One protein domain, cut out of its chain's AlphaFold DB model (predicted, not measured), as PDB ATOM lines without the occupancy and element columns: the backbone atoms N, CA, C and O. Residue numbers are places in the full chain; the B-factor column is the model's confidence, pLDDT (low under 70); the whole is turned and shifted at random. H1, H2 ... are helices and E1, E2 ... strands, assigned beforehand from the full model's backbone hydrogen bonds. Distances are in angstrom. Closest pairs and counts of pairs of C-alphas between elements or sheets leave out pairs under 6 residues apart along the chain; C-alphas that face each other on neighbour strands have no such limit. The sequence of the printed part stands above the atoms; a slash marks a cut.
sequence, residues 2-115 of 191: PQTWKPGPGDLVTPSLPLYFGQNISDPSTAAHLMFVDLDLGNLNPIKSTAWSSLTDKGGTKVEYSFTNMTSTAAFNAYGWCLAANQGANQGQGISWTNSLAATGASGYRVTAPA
ATOM      1  N   PRO A   2      -7.810  38.266 -38.021       92.69
ATOM      2  CA  PRO A   2      -6.463  38.165 -38.567       92.69
ATOM      3  C   PRO A   2      -5.710  39.494 -38.399       92.69
ATOM      4  O   PRO A   2      -6.325  40.559 -38.341       92.69
ATOM      5  N   GLN A   3      -4.389  39.420 -38.268       93.00
ATOM      6  CA  GLN A   3      -3.494  40.554 -38.033       93.00
ATOM      7  C   GLN A   3      -2.455  40.626 -39.153       93.00
ATOM      8  O   GLN A   3      -1.970  39.594 -39.611       93.00
ATOM      9  N   THR A   4      -2.074  41.830 -39.570       94.31
ATOM     10  CA  THR A   4      -0.976  42.064 -40.531       94.31
ATOM     11  C   THR A   4       0.362  42.355 -39.844       94.31
ATOM     12  O   THR A   4       1.356  42.658 -40.493       94.31
ATOM     13  N   TRP A   5       0.398  42.263 -38.517       92.62
ATOM     14  CA  TRP A   5       1.544  42.595 -37.682       92.62
ATOM     15  C   TRP A   5       1.591  41.658 -36.474       92.62
ATOM     16  O   TRP A   5       0.584  41.052 -36.092       92.62
ATOM     17  N   LYS A   6       2.772  41.527 -35.868       90.75
ATOM     18  CA  LYS A   6       2.982  40.691 -34.685       90.75
ATOM     19  C   LYS A   6       3.050  41.531 -33.406       90.75
ATOM     20  O   LYS A   6       3.667  42.597 -33.424       90.75
ATOM     21  N   PRO A   7       2.500  41.051 -32.277       89.25
ATOM     22  CA  PRO A   7       2.672  41.712 -30.985       89.25
ATOM     23  C   PRO A   7       4.141  41.785 -30.571       89.25
ATOM     24  O   PRO A   7       4.942  40.940 -30.959       89.25
ATOM     25  N   GLY A   8       4.513  42.783 -29.779       86.81
ATOM     26  CA  GLY A   8       5.883  42.930 -29.307       86.81
ATOM     27  C   GLY A   8       6.142  44.291 -28.675       86.81
ATOM     28  O   GLY A   8       5.215  45.091 -28.538       86.81
ATOM     29  N   PRO A   9       7.398  44.558 -28.291       79.69
ATOM     30  CA  PRO A   9       7.799  45.852 -27.751       79.69
ATOM     31  C   PRO A   9       7.587  46.969 -28.774       79.69
ATOM     32  O   PRO A   9       7.875  46.784 -29.957       79.69
ATOM     33  N   GLY A  10       7.149  48.138 -28.310       77.62
ATOM     34  CA  GLY A  10       6.897  49.307 -29.152       77.62
ATOM     35  C   GLY A  10       5.539  49.943 -28.870       77.62
ATOM     36  O   GLY A  10       4.890  49.626 -27.874       77.62
ATOM     37  N   ASP A  11       5.123  50.857 -29.746       73.69
ATOM     38  CA  ASP A  11       3.789  51.450 -29.692       73.69
ATOM     39  C   ASP A  11       2.741  50.435 -30.178       73.69
ATOM     40  O   ASP A  11       2.750  50.015 -31.334       73.69
ATOM     41  N   LEU A  12       1.835  50.044 -29.280       69.69
ATOM     42  CA  LEU A  12       0.741  49.119 -29.585       69.69
ATOM     43  C   LEU A  12      -0.414  49.794 -30.341       69.69
ATOM     44  O   LEU A  12      -1.244  49.094 -30.918       69.69
ATOM     45  N   VAL A  13      -0.479  51.130 -30.345       78.62
ATOM     46  CA  VAL A  13      -1.457  51.902 -31.130       78.62
ATOM     47  C   VAL A  13      -1.026  51.971 -32.596       78.62
ATOM     48  O   VAL A  13      -1.873  51.906 -33.486       78.62
ATOM     49  N   THR A  14       0.285  52.034 -32.843       84.62
ATOM     50  CA  THR A  14       0.884  52.098 -34.183       84.62
ATOM     51  C   THR A  14       1.818  50.901 -34.415       84.62
ATOM     52  O   THR A  14       3.046  51.040 -34.361       84.62
ATOM     53  N   PRO A  15       1.267  49.698 -34.654       83.06
ATOM     54  CA  PRO A  15       2.067  48.488 -34.784       83.06
ATOM     55  C   PRO A  15       3.013  48.556 -35.990       83.06
ATOM     56  O   PRO A  15       2.644  49.002 -37.073       83.06
ATOM     57  N   SER A  16       4.246  48.084 -35.800       88.50
ATOM     58  CA  SER A  16       5.330  48.191 -36.794       88.50
ATOM     59  C   SER A  16       6.068  46.879 -37.072       88.50
ATOM     60  O   SER A  16       6.930  46.825 -37.949       88.50
ATOM     61  N   LEU A  17       5.756  45.811 -36.335       91.62
ATOM     62  CA  LEU A  17       6.486  44.550 -36.420       91.62
ATOM     63  C   LEU A  17       5.792  43.587 -37.393       91.62
ATOM     64  O   LEU A  17       4.643  43.218 -37.145       91.62
ATOM     65  N   PRO A  18       6.464  43.122 -38.461       93.94
ATOM     66  CA  PRO A  18       5.900  42.093 -39.327       93.94
ATOM     67  C   PRO A  18       5.849  40.727 -38.624       93.94
ATOM     68  O   PRO A  18       6.564  40.486 -37.651       93.94
ATOM     69  N   LEU A  19       5.013  39.815 -39.119       93.56
ATOM     70  CA  LEU A  19       4.901  38.416 -38.682       93.56
ATOM     71  C   LEU A  19       6.055  37.555 -39.197       93.56
ATOM     72  O   LEU A  19       6.515  36.654 -38.497       93.56
ATOM     73  N   TYR A  20       6.523  37.837 -40.411       93.88
ATOM     74  CA  TYR A  20       7.621  37.144 -41.078       93.88
ATOM     75  C   TYR A  20       8.451  38.123 -41.914       93.88
ATOM     76  O   TYR A  20       8.012  39.225 -42.243       93.88
ATOM     77  N   PHE A  21       9.680  37.730 -42.248       93.06
ATOM     78  CA  PHE A  21      10.576  38.569 -43.039       93.06
ATOM     79  C   PHE A  21       9.965  38.915 -44.407       93.06
ATOM     80  O   PHE A  21       9.531  38.029 -45.138       93.06
ATOM     81  N   GLY A  22       9.952  40.206 -44.750       92.12
ATOM     82  CA  GLY A  22       9.438  40.705 -46.029       92.12
ATOM     83  C   GLY A  22       7.921  40.923 -46.096       92.12
ATOM     84  O   GLY A  22       7.431  41.315 -47.150       92.12
ATOM     85  N   GLN A  23       7.165  40.701 -45.013       94.19
ATOM     86  CA  GLN A  23       5.738  41.039 -44.993       94.19
ATOM     87  C   GLN A  23       5.514  42.552 -45.139       94.19
ATOM     88  O   GLN A  23       6.139  43.350 -44.439       94.19
ATOM     89  N   ASN A  24       4.552  42.935 -45.981       94.25
ATOM     90  CA  ASN A  24       3.993  44.280 -45.994       94.25
ATOM     91  C   ASN A  24       2.857  44.393 -44.964       94.25
ATOM     92  O   ASN A  24       1.755  43.909 -45.198       94.25
ATOM     93  N   ILE A  25       3.114  45.055 -43.836       94.06
ATOM     94  CA  ILE A  25       2.145  45.174 -42.730       94.06
ATOM     95  C   ILE A  25       0.922  46.046 -43.063       94.06
ATOM     96  O   ILE A  25      -0.083  45.996 -42.352       94.06
ATOM     97  N   SER A  26       0.996  46.833 -44.138       94.25
ATOM     98  CA  SER A  26      -0.105  47.672 -44.620       94.25
ATOM     99  C   SER A  26      -1.005  46.950 -45.625       94.25
ATOM    100  O   SER A  26      -2.015  47.508 -46.044       94.25
ATOM    101  N   ASP A  27      -0.641  45.732 -46.040       95.62
ATOM    102  CA  ASP A  27      -1.403  44.942 -47.000       95.62
ATOM    103  C   ASP A  27      -2.329  43.951 -46.269       95.62
ATOM    104  O   ASP A  27      -1.841  42.973 -45.686       95.62
ATOM    105  N   PRO A  28      -3.661  44.162 -46.302       94.25
ATOM    106  CA  PRO A  28      -4.615  43.290 -45.624       94.25
ATOM    107  C   PRO A  28      -4.651  41.869 -46.199       94.25
ATOM    108  O   PRO A  28      -5.078  40.957 -45.493       94.25
ATOM    109  N   SER A  29      -4.170  41.641 -47.429       93.38
ATOM    110  CA  SER A  29      -4.073  40.291 -48.007       93.38
ATOM    111  C   SER A  29      -3.018  39.420 -47.316       93.38
ATOM    112  O   SER A  29      -3.061  38.196 -47.413       93.38
ATOM    113  N   THR A  30      -2.104  40.034 -46.556       94.06
ATOM    114  CA  THR A  30      -1.087  39.326 -45.763       94.06
ATOM    115  C   THR A  30      -1.550  38.994 -44.343       94.06
ATOM    116  O   THR A  30      -0.763  38.485 -43.541       94.06
ATOM    117  N   ALA A  31      -2.800  39.318 -43.994       94.81
ATOM    118  CA  ALA A  31      -3.301  39.134 -42.642       94.81
ATOM    119  C   ALA A  31      -3.372  37.641 -42.279       94.81
ATOM    120  O   ALA A  31      -3.917  36.827 -43.021       94.81
ATOM    121  N   ALA A  32      -2.858  37.285 -41.103       94.00
ATOM    122  CA  ALA A  32      -2.840  35.912 -40.614       94.00
ATOM    123  C   ALA A  32      -3.499  35.800 -39.238       94.00
ATOM    124  O   ALA A  32      -3.514  36.745 -38.446       94.00
ATOM    125  N   HIS A  33      -4.033  34.621 -38.932       94.12
ATOM    126  CA  HIS A  33      -4.486  34.313 -37.582       94.12
ATOM    127  C   HIS A  33      -3.286  34.024 -36.681       94.12
ATOM    128  O   HIS A  33      -2.334  33.356 -37.079       94.12
ATOM    129  N   LEU A  34      -3.350  34.541 -35.458       92.19
ATOM    130  CA  LEU A  34      -2.331  34.340 -34.440       92.19
ATOM    131  C   LEU A  34      -2.792  33.285 -33.441       92.19
ATOM    132  O   LEU A  34      -3.937  33.309 -32.991       92.19
ATOM    133  N   MET A  35      -1.866  32.416 -33.047       92.12
ATOM    134  CA  MET A  35      -2.009  31.507 -31.918       92.12
ATOM    135  C   MET A  35      -0.829  31.727 -30.976       92.12
ATOM    136  O   MET A  35       0.320  31.761 -31.415       92.12
ATOM    137  N   PHE A  36      -1.119  31.867 -29.685       90.44
ATOM    138  CA  PHE A  36      -0.103  31.857 -28.641       90.44
ATOM    139  C   PHE A  36      -0.066  30.479 -28.000       90.44
ATOM    140  O   PHE A  36      -1.101  29.954 -27.592       90.44
ATOM    141  N   VAL A  37       1.133  29.909 -27.925       91.00
ATOM    142  CA  VAL A  37       1.397  28.655 -27.224       91.00
ATOM    143  C   VAL A  37       2.331  28.990 -26.075       91.00
ATOM    144  O   VAL A  37       3.493  29.321 -26.300       91.00
ATOM    145  N   ASP A  38       1.801  28.953 -24.857       89.44
ATOM    146  CA  ASP A  38       2.632  28.998 -23.661       89.44
ATOM    147  C   ASP A  38       3.219  27.604 -23.431       89.44
ATOM    148  O   ASP A  38       2.491  26.611 -23.404       89.44
ATOM    149  N   LEU A  39       4.541  27.537 -23.333       86.31
ATOM    150  CA  LEU A  39       5.273  26.294 -23.111       86.31
ATOM    151  C   LEU A  39       5.704  26.137 -21.646       86.31
ATOM    152  O   LEU A  39       6.285  25.109 -21.315       86.31
ATOM    153  N   ASP A  40       5.458  27.145 -20.796       87.06
ATOM    154  CA  ASP A  40       5.974  27.237 -19.424       87.06
ATOM    155  C   ASP A  40       7.509  27.071 -19.365       87.06
ATOM    156  O   ASP A  40       8.079  26.400 -18.504       87.06
ATOM    157  N   LEU A  41       8.206  27.657 -20.351       83.44
ATOM    158  CA  LEU A  41       9.662  27.580 -20.489       83.44
ATOM    159  C   LEU A  41      10.321  28.932 -20.213       83.44
ATOM    160  O   LEU A  41       9.982  29.953 -20.811       83.44
ATOM    161  N   GLY A  42      11.339  28.912 -19.356       79.31
ATOM    162  CA  GLY A  42      12.281  30.013 -19.174       79.31
ATOM    163  C   GLY A  42      13.556  29.800 -19.991       79.31
ATOM    164  O   GLY A  42      14.013  28.673 -20.165       79.31
ATOM    165  N   ASN A  43      14.162  30.890 -20.458       78.75
ATOM    166  CA  ASN A  43      15.481  30.855 -21.086       78.75
ATOM    167  C   ASN A  43      16.550  31.284 -20.069       78.75
ATOM    168  O   ASN A  43      16.505  32.403 -19.554       78.75
ATOM    169  N   LEU A  44      17.514  30.400 -19.794       77.56
ATOM    170  CA  LEU A  44      18.629  30.635 -18.869       77.56
ATOM    171  C   LEU A  44      19.910  31.081 -19.575       77.56
ATOM    172  O   LEU A  44      20.911  31.297 -18.900       77.56
ATOM    173  N   ASN A  45      19.906  31.202 -20.904       64.25
ATOM    174  CA  ASN A  45      21.060  31.611 -21.694       64.25
ATOM    175  C   ASN A  45      21.105  33.145 -21.862       64.25
ATOM    176  O   ASN A  45      20.540  33.672 -22.826       64.25
ATOM    177  N   PRO A  46      21.803  33.912 -20.998       62.62
ATOM    178  CA  PRO A  46      22.345  35.184 -21.419       62.62
ATOM    179  C   PRO A  46      23.559  34.914 -22.313       62.62
ATOM    180  O   PRO A  46      24.399  34.070 -22.007       62.62
ATOM    181  N   ILE A  47      23.712  35.732 -23.353       58.94
ATOM    182  CA  ILE A  47      24.774  35.706 -24.379       58.94
ATOM    183  C   ILE A  47      26.231  35.734 -23.820       58.94
ATOM    184  O   ILE A  47      27.185  35.798 -24.588       58.94
ATOM    185  N   LYS A  48      26.480  35.692 -22.500       57.69
ATOM    186  CA  LYS A  48      27.801  35.978 -21.902       57.69
ATOM    187  C   LYS A  48      28.205  35.159 -20.664       57.69
ATOM    188  O   LYS A  48      29.041  35.632 -19.901       57.69
ATOM    189  N   SER A  49      27.664  33.963 -20.425       69.75
ATOM    190  CA  SER A  49      28.169  33.107 -19.335       69.75
ATOM    191  C   SER A  49      28.560  31.724 -19.833       69.75
ATOM    192  O   SER A  49      27.753  30.986 -20.389       69.75
ATOM    193  N   THR A  50      29.817  31.354 -19.596       76.38
ATOM    194  CA  THR A  50      30.334  30.007 -19.862       76.38
ATOM    195  C   THR A  50      29.806  28.971 -18.865       76.38
ATOM    196  O   THR A  50      29.909  27.773 -19.137       76.38
ATOM    197  N   ALA A  51      29.193  29.409 -17.756       78.44
ATOM    198  CA  ALA A  51      28.654  28.536 -16.711       78.44
ATOM    199  C   ALA A  51      27.521  27.620 -17.205       78.44
ATOM    200  O   ALA A  51      27.264  26.584 -16.602       78.44
ATOM    201  N   TRP A  52      26.871  27.974 -18.317       80.75
ATOM    202  CA  TRP A  52      25.742  27.226 -18.879       80.75
ATOM    203  C   TRP A  52      26.149  26.248 -19.981       80.75
ATOM    204  O   TRP A  52      25.302  25.546 -20.519       80.75
ATOM    205  N   SER A  53      27.437  26.191 -20.334       82.06
ATOM    206  CA  SER A  53      27.928  25.384 -21.461       82.06
ATOM    207  C   SER A  53      27.686  23.878 -21.312       82.06
ATOM    208  O   SER A  53      27.620  23.184 -22.324       82.06
ATOM    209  N   SER A  54      27.533  23.389 -20.080       85.69
ATOM    210  CA  SER A  54      27.231  21.991 -19.756       85.69
ATOM    211  C   SER A  54      25.736  21.663 -19.721       85.69
ATOM    212  O   SER A  54      25.382  20.491 -19.622       85.69
ATOM    213  N   LEU A  55      24.858  22.668 -19.778       86.00
ATOM    214  CA  LEU A  55      23.414  22.453 -19.809       86.00
ATOM    215  C   LEU A  55      22.966  22.023 -21.209       86.00
ATOM    216  O   LEU A  55      23.552  22.435 -22.215       86.00
ATOM    217  N   THR A  56      21.881  21.251 -21.279       85.94
ATOM    218  CA  THR A  56      21.176  20.967 -22.538       85.94
ATOM    219  C   THR A  56      20.876  22.275 -23.265       85.94
ATOM    220  O   THR A  56      20.440  23.245 -22.641       85.94
ATOM    221  N   ASP A  57      21.202  22.330 -24.559       85.50
ATOM    222  CA  ASP A  57      21.075  23.528 -25.402       85.50
ATOM    223  C   ASP A  57      21.701  24.800 -24.793       85.50
ATOM    224  O   ASP A  57      21.304  25.929 -25.089       85.50
ATOM    225  N   LYS A  58      22.712  24.626 -23.928       87.00
ATOM    226  CA  LYS A  58      23.391  25.692 -23.176       87.00
ATOM    227  C   LYS A  58      22.436  26.538 -22.320       87.00
ATOM    228  O   LYS A  58      22.665  27.733 -22.131       87.00
ATOM    229  N   GLY A  59      21.348  25.931 -21.836       85.12
ATOM    230  CA  GLY A  59      20.289  26.599 -21.071       85.12
ATOM    231  C   GLY A  59      19.294  27.388 -21.931       85.12
ATOM    232  O   GLY A  59      18.471  28.121 -21.384       85.12
ATOM    233  N   GLY A  60      19.384  27.271 -23.259       83.44
ATOM    234  CA  GLY A  60      18.444  27.861 -24.202       83.44
ATOM    235  C   GLY A  60      17.181  27.023 -24.377       83.44
ATOM    236  O   GLY A  60      17.201  25.802 -24.269       83.44
ATOM    237  N   THR A  61      16.075  27.687 -24.699       84.94
ATOM    238  CA  THR A  61      14.840  27.013 -25.106       84.94
ATOM    239  C   THR A  61      14.955  26.538 -26.555       84.94
ATOM    240  O   THR A  61      15.210  27.348 -27.450       84.94
ATOM    241  N   LYS A  62      14.722  25.245 -26.796       85.69
ATOM    242  CA  LYS A  62      14.612  24.649 -28.134       85.69
ATOM    243  C   LYS A  62      13.176  24.188 -28.372       85.69
ATOM    244  O   LYS A  62      12.603  23.500 -27.534       85.69
ATOM    245  N   VAL A  63      12.613  24.553 -29.522       84.25
ATOM    246  CA  VAL A  63      11.287  24.099 -29.961       84.25
ATOM    247  C   VAL A  63      11.450  23.327 -31.262       84.25
ATOM    248  O   VAL A  63      11.944  23.870 -32.250       84.25
ATOM    249  N   GLU A  64      11.041  22.063 -31.250       87.62
ATOM    250  CA  GLU A  64      10.947  21.217 -32.437       87.62
ATOM    251  C   GLU A  64       9.479  21.115 -32.847       87.62
ATOM    252  O   GLU A  64       8.601  20.925 -32.008       87.62
ATOM    253  N   TYR A  65       9.204  21.284 -34.136       85.25
ATOM    254  CA  TYR A  65       7.849  21.294 -34.671       85.25
ATOM    255  C   TYR A  65       7.790  20.532 -35.994       85.25
ATOM    256  O   TYR A  65       8.790  20.394 -36.699       85.25
ATOM    257  N   SER A  66       6.594  20.067 -36.347       87.81
ATOM    258  CA  SER A  66       6.294  19.502 -37.661       87.81
ATOM    259  C   SER A  66       4.945  20.023 -38.146       87.81
ATOM    260  O   SER A  66       4.061  20.319 -37.344       87.81
ATOM    261  N   PHE A  67       4.811  20.155 -39.463       85.69
ATOM    262  CA  PHE A  67       3.547  20.462 -40.116       85.69
ATOM    263  C   PHE A  67       3.154  19.300 -41.002       85.69
ATOM    264  O   PHE A  67       3.979  18.763 -41.739       85.69
ATOM    265  N   THR A  68       1.874  18.973 -40.975       85.38
ATOM    266  CA  THR A  68       1.249  18.029 -41.896       85.38
ATOM    267  C   THR A  68       0.089  18.734 -42.578       85.38
ATOM    268  O   THR A  68      -0.611  19.509 -41.927       85.38
ATOM    269  N   ASN A  69      -0.121  18.472 -43.869       80.00
ATOM    270  CA  ASN A  69      -1.242  19.013 -44.651       80.00
ATOM    271  C   ASN A  69      -1.325  20.553 -44.666       80.00
ATOM    272  O   ASN A  69      -2.409  21.124 -44.751       80.00
ATOM    273  N   MET A  70      -0.188  21.246 -44.565       86.12
ATOM    274  CA  MET A  70      -0.159  22.701 -44.692       86.12
ATOM    275  C   MET A  70      -0.329  23.085 -46.165       86.12
ATOM    276  O   MET A  70       0.452  22.643 -47.000       86.12
ATOM    277  N   THR A  71      -1.324  23.916 -46.473       84.00
ATOM    278  CA  THR A  71      -1.626  24.377 -47.845       84.00
ATOM    279  C   THR A  71      -1.105  25.782 -48.143       84.00
ATOM    280  O   THR A  71      -1.047  26.198 -49.294       84.00
ATOM    281  N   SER A  72      -0.728  26.529 -47.107       88.38
ATOM    282  CA  SER A  72      -0.231  27.898 -47.225       88.38
ATOM    283  C   SER A  72       1.061  28.059 -46.433       88.38
ATOM    284  O   SER A  72       2.035  27.357 -46.696       88.38
ATOM    285  N   THR A  73       1.124  28.982 -45.476       91.88
ATOM    286  CA  THR A  73       2.349  29.267 -44.729       91.88
ATOM    287  C   THR A  73       2.096  29.446 -43.246       91.88
ATOM    288  O   THR A  73       1.046  29.946 -42.851       91.88
ATOM    289  N   ALA A  74       3.103  29.121 -42.443       92.50
ATOM    290  CA  ALA A  74       3.129  29.374 -41.011       92.50
ATOM    291  C   ALA A  74       4.407  30.135 -40.644       92.50
ATOM    292  O   ALA A  74       5.478  29.866 -41.189       92.50
ATOM    293  N   ALA A  75       4.309  31.087 -39.718       92.62
ATOM    294  CA  ALA A  75       5.447  31.857 -39.225       92.62
ATOM    295  C   ALA A  75       5.598  31.675 -37.715       92.62
ATOM    296  O   ALA A  75       4.606  31.668 -36.986       92.62
ATOM    297  N   PHE A  76       6.842  31.566 -37.251       90.19
ATOM    298  CA  PHE A  76       7.174  31.409 -35.842       90.19
ATOM    299  C   PHE A  76       7.914  32.617 -35.315       90.19
ATOM    300  O   PHE A  76       8.899  33.089 -35.890       90.19
ATOM    301  N   ASN A  77       7.445  33.057 -34.159       91.12
ATOM    302  CA  ASN A  77       8.078  34.082 -33.366       91.12
ATOM    303  C   ASN A  77       8.162  33.603 -31.920       91.12
ATOM    304  O   ASN A  77       7.246  32.954 -31.418       91.12
ATOM    305  N   ALA A  78       9.270  33.930 -31.266       89.62
ATOM    306  CA  ALA A  78       9.444  33.737 -29.839       89.62
ATOM    307  C   ALA A  78       9.070  35.035 -29.121       89.62
ATOM    308  O   ALA A  78       9.390  36.131 -29.596       89.62
ATOM    309  N   TYR A  79       8.413  34.898 -27.973       88.75
ATOM    310  CA  TYR A  79       7.967  36.015 -27.153       88.75
ATOM    311  C   TYR A  79       8.491  35.853 -25.733       88.75
ATOM    312  O   TYR A  79       8.306  34.812 -25.111       88.75
ATOM    313  N   GLY A  80       9.151  36.892 -25.230       85.94
ATOM    314  CA  GLY A  80       9.490  37.014 -23.820       85.94
ATOM    315  C   GLY A  80       8.369  37.750 -23.102       85.94
ATOM    316  O   GLY A  80       8.146  38.931 -23.374       85.94
ATOM    317  N   TRP A  81       7.668  37.061 -22.204       83.50
ATOM    318  CA  TRP A  81       6.700  37.682 -21.306       83.50
ATOM    319  C   TRP A  81       7.376  38.099 -20.001       83.50
ATOM    320  O   TRP A  81       8.150  37.347 -19.409       83.50
ATOM    321  N   CYS A  82       7.061  39.297 -19.524       79.00
ATOM    322  CA  CYS A  82       7.473  39.778 -18.216       79.00
ATOM    323  C   CYS A  82       6.244  40.037 -17.345       79.00
ATOM    324  O   CYS A  82       5.381  40.836 -17.698       79.00
ATOM    325  N   LEU A  83       6.194  39.379 -16.182       75.50
ATOM    326  CA  LEU A  83       5.165  39.619 -15.164       75.50
ATOM    327  C   LEU A  83       5.501  40.842 -14.294       75.50
ATOM    328  O   LEU A  83       4.632  41.660 -14.018       75.50
ATOM    329  N   ALA A  84       6.770  40.972 -13.896       68.19
ATOM    330  CA  ALA A  84       7.305  42.098 -13.132       68.19
ATOM    331  C   ALA A  84       8.810  42.242 -13.427       68.19
ATOM    332  O   ALA A  84       9.646  41.624 -12.767       68.19
ATOM    333  N   ALA A  85       9.173  42.996 -14.467       62.69
ATOM    334  CA  ALA A  85      10.579  43.212 -14.809       62.69
ATOM    335  C   ALA A  85      11.187  44.316 -13.929       62.69
ATOM    336  O   ALA A  85      10.702  45.444 -13.912       62.69
ATOM    337  N   ASN A  86      12.294  44.021 -13.241       58.03
ATOM    338  CA  ASN A  86      13.077  45.014 -12.493       58.03
ATOM    339  C   ASN A  86      14.173  45.628 -13.392       58.03
ATOM    340  O   ASN A  86      15.355  45.626 -13.059       58.03
ATOM    341  N   GLN A  87      13.784  46.057 -14.597       54.34
ATOM    342  CA  GLN A  87      14.672  46.556 -15.657       54.34
ATOM    343  C   GLN A  87      14.295  48.006 -16.011       54.34
ATOM    344  O   GLN A  87      13.816  48.293 -17.104       54.34
ATOM    345  N   GLY A  88      14.487  48.931 -15.064       54.53
ATOM    346  CA  GLY A  88      14.273  50.370 -15.275       54.53
ATOM    347  C   GLY A  88      12.826  50.779 -15.605       54.53
ATOM    348  O   GLY A  88      11.917  49.960 -15.667       54.53
ATOM    349  N   ALA A  89      12.603  52.083 -15.799       47.88
ATOM    350  CA  ALA A  89      11.284  52.730 -15.820       47.88
ATOM    351  C   ALA A  89      10.309  52.326 -16.958       47.88
ATOM    352  O   ALA A  89       9.270  52.963 -17.088       47.88
ATOM    353  N   ASN A  90      10.606  51.319 -17.791       52.56
ATOM    354  CA  ASN A  90       9.970  51.173 -19.110       52.56
ATOM    355  C   ASN A  90       9.485  49.772 -19.513       52.56
ATOM    356  O   ASN A  90       9.275  49.544 -20.701       52.56
ATOM    357  N   GLN A  91       9.270  48.826 -18.598       63.00
ATOM    358  CA  GLN A  91       8.662  47.541 -18.983       63.00
ATOM    359  C   GLN A  91       7.654  47.080 -17.931       63.00
ATOM    360  O   GLN A  91       7.988  46.355 -16.996       63.00
ATOM    361  N   GLY A  92       6.409  47.547 -18.077       66.25
ATOM    362  CA  GLY A  92       5.262  47.001 -17.350       66.25
ATOM    363  C   GLY A  92       5.010  45.523 -17.680       66.25
ATOM    364  O   GLY A  92       5.776  44.882 -18.399       66.25
ATOM    365  N   GLN A  93       3.920  44.971 -17.151       79.81
ATOM    366  CA  GLN A  93       3.505  43.601 -17.449       79.81
ATOM    367  C   GLN A  93       3.184  43.451 -18.947       79.81
ATOM    368  O   GLN A  93       2.361  44.203 -19.472       79.81
ATOM    369  N   GLY A  94       3.813  42.499 -19.641       80.81
ATOM    370  CA  GLY A  94       3.587  42.325 -21.078       80.81
ATOM    371  C   GLY A  94       4.673  41.567 -21.837       80.81
ATOM    372  O   GLY A  94       5.615  41.025 -21.258       80.81
ATOM    373  N   ILE A  95       4.551  41.569 -23.169       85.62
ATOM    374  CA  ILE A  95       5.583  41.076 -24.090       85.62
ATOM    375  C   ILE A  95       6.709  42.117 -24.157       85.62
ATOM    376  O   ILE A  95       6.577  43.150 -24.813       85.62
ATOM    377  N   SER A  96       7.821  41.843 -23.480       81.62
ATOM    378  CA  SER A  96       8.985  42.736 -23.391       81.62
ATOM    379  C   SER A  96      10.042  42.464 -24.459       81.62
ATOM    380  O   SER A  96      10.943  43.280 -24.670       81.62
ATOM    381  N   TRP A  97       9.927  41.337 -25.165       86.69
ATOM    382  CA  TRP A  97      10.859  40.948 -26.214       86.69
ATOM    383  C   TRP A  97      10.207  40.036 -27.258       86.69
ATOM    384  O   TRP A  97       9.390  39.175 -26.931       86.69
ATOM    385  N   THR A  98      10.614  40.185 -28.518       88.81
ATOM    386  CA  THR A  98      10.384  39.197 -29.578       88.81
ATOM    387  C   THR A  98      11.601  39.127 -30.495       88.81
ATOM    388  O   THR A  98      12.362  40.092 -30.603       88.81
ATOM    389  N   ASN A  99      11.800  37.991 -31.160       88.62
ATOM    390  CA  ASN A  99      12.896  37.791 -32.101       88.62
ATOM    391  C   ASN A  99      12.879  38.818 -33.245       88.62
ATOM    392  O   ASN A  99      11.821  39.167 -33.784       88.62
ATOM    393  N   SER A 100      14.072  39.237 -33.671       90.00
ATOM    394  CA  SER A 100      14.213  40.011 -34.901       90.00
ATOM    395  C   SER A 100      13.948  39.130 -36.123       90.00
ATOM    396  O   SER A 100      14.339  37.958 -36.158       90.00
ATOM    397  N   LEU A 101      13.296  39.712 -37.128       91.31
ATOM    398  CA  LEU A 101      13.024  39.079 -38.421       91.31
ATOM    399  C   LEU A 101      14.055  39.450 -39.489       91.31
ATOM    400  O   LEU A 101      14.166  38.757 -40.493       91.31
ATOM    401  N   ALA A 102      14.802  40.530 -39.273       84.44
ATOM    402  CA  ALA A 102      15.821  41.036 -40.183       84.44
ATOM    403  C   ALA A 102      17.089  41.411 -39.397       84.44
ATOM    404  O   ALA A 102      17.018  41.663 -38.193       84.44
ATOM    405  N   ALA A 103      18.229  41.489 -40.087       82.94
ATOM    406  CA  ALA A 103      19.571  41.766 -39.554       82.94
ATOM    407  C   ALA A 103      20.327  40.572 -38.936       82.94
ATOM    408  O   ALA A 103      19.818  39.461 -38.789       82.94
ATOM    409  N   THR A 104      21.602  40.814 -38.624       84.00
ATOM    410  CA  THR A 104      22.524  39.832 -38.047       84.00
ATOM    411  C   THR A 104      21.975  39.282 -36.734       84.00
ATOM    412  O   THR A 104      21.705  40.040 -35.805       84.00
ATOM    413  N   GLY A 105      21.833  37.958 -36.651       81.44
ATOM    414  CA  GLY A 105      21.253  37.285 -35.486       81.44
ATOM    415  C   GLY A 105      19.722  37.208 -35.488       81.44
ATOM    416  O   GLY A 105      19.147  36.853 -34.460       81.44
ATOM    417  N   ALA A 106      19.054  37.524 -36.607       88.69
ATOM    418  CA  ALA A 106      17.632  37.243 -36.776       88.69
ATOM    419  C   ALA A 106      17.335  35.748 -36.579       88.69
ATOM    420  O   ALA A 106      18.089  34.882 -37.021       88.69
ATOM    421  N   SER A 107      16.220  35.462 -35.914       86.75
ATOM    422  CA  SER A 107      15.804  34.100 -35.552       86.75
ATOM    423  C   SER A 107      14.328  33.828 -35.840       86.75
ATOM    424  O   SER A 107      13.770  32.840 -35.375       86.75
ATOM    425  N   GLY A 108      13.680  34.703 -36.615       87.44
ATOM    426  CA  GLY A 108      12.358  34.420 -37.166       87.44
ATOM    427  C   GLY A 108      12.404  33.395 -38.278       87.44
ATOM    428  O   GLY A 108      13.334  33.388 -39.083       87.44
ATOM    429  N   TYR A 109      11.370  32.565 -38.341       87.88
ATOM    430  CA  TYR A 109      11.258  31.539 -39.364       87.88
ATOM    431  C   TYR A 109       9.851  31.508 -39.950       87.88
ATOM    432  O   TYR A 109       8.866  31.657 -39.227       87.88
ATOM    433  N   ARG A 110       9.759  31.297 -41.263       91.81
ATOM    434  CA  ARG A 110       8.509  31.026 -41.974       91.81
ATOM    435  C   ARG A 110       8.666  29.712 -42.717       91.81
ATOM    436  O   ARG A 110       9.622  29.541 -43.465       91.81
ATOM    437  N   VAL A 111       7.701  28.828 -42.527       91.62
ATOM    438  CA  VAL A 111       7.538  27.612 -43.312       91.62
ATOM    439  C   VAL A 111       6.520  27.908 -44.403       91.62
ATOM    440  O   VAL A 111       5.428  28.408 -44.124       91.62
ATOM    441  N   THR A 112       6.876  27.591 -45.639       91.00
ATOM    442  CA  THR A 112       5.967  27.644 -46.784       91.00
ATOM    443  C   THR A 112       5.626  26.216 -47.175       91.00
ATOM    444  O   THR A 112       6.512  25.358 -47.172       91.00
ATOM    445  N   ALA A 113       4.357  25.952 -47.478       88.50
ATOM    446  CA  ALA A 113       3.943  24.671 -48.017       88.50
ATOM    447  C   ALA A 113       4.720  24.387 -49.311       88.50
ATOM    448  O   ALA A 113       5.067  25.329 -50.035       88.50
ATOM    449  N   PRO A 114       5.012  23.115 -49.623       83.00
ATOM    450  CA  PRO A 114       5.462  22.757 -50.958       83.00
ATOM    451  C   PRO A 114       4.500  23.338 -51.997       83.00
ATOM    452  O   PRO A 114       3.294  23.409 -51.752       83.00
ATOM    453  N   ALA A 115       5.028  23.748 -53.150       77.25
ATOM    454  CA  ALA A 115       4.161  24.064 -54.275       77.25
ATOM    455  C   ALA A 115       3.271  22.846 -54.562       77.25
ATOM    456  O   ALA A 115       3.754  21.710 -54.509       77.25
TER     457      ALA A 115
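What this domain is: This is residues 2 to 115 of the 191 residues of the protein "PKD domain-containing protein" of Methanoregulaceae archaeon (UniProt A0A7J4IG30). There is little regular structure here: two short two-stranded ribbons sit nearly end to end, E1 running on into E2, with E4 beside E1 and E3 beside E2, amid long loops. Of 114 printed residues, 21 are in named elements, mostly strand, in the order H1, E1, E2, E3, E4; sheets E1 - E4 and E2 - E3 are antiparallel. The whole is only just loose, close to compact, radius of gyration 16.1 A, spanning 45 by 36 by 27 A.

How they stand to each other: After unnamed residues 2 to 55, find H1, residues 56 to 59, too short for an O i to N i+4 pair. E1, residues 73 to 76, is antiparallel to E4, residues 109 to 112, at 167 degrees; N 76 and O 109 are 2.8 A apart, within hydrogen-bond range. E1 runs on into E2, residues 79 to 82, at 37 degrees. E2 and E3, residues 94 to 98, form a hairpin at 145 degrees; N 82 and O 94 are within range at 2.8 A. H1 is apart from E2, E3 and E4.

Where its parts are: Find C-alpha 56 at (21.176, 20.967, -22.538), where H1 begins. E1 spans 10.3 A, E3 11.3 A; E4 ends at C-alpha 112, (5.967, 27.644, -46.784).

The domain as a whole: The printed part has no cut. Links H1 to E1 and E2 to E3 are long. Look for pLDDT under 70 at residues 12, 45 to 49 and 84 to 92.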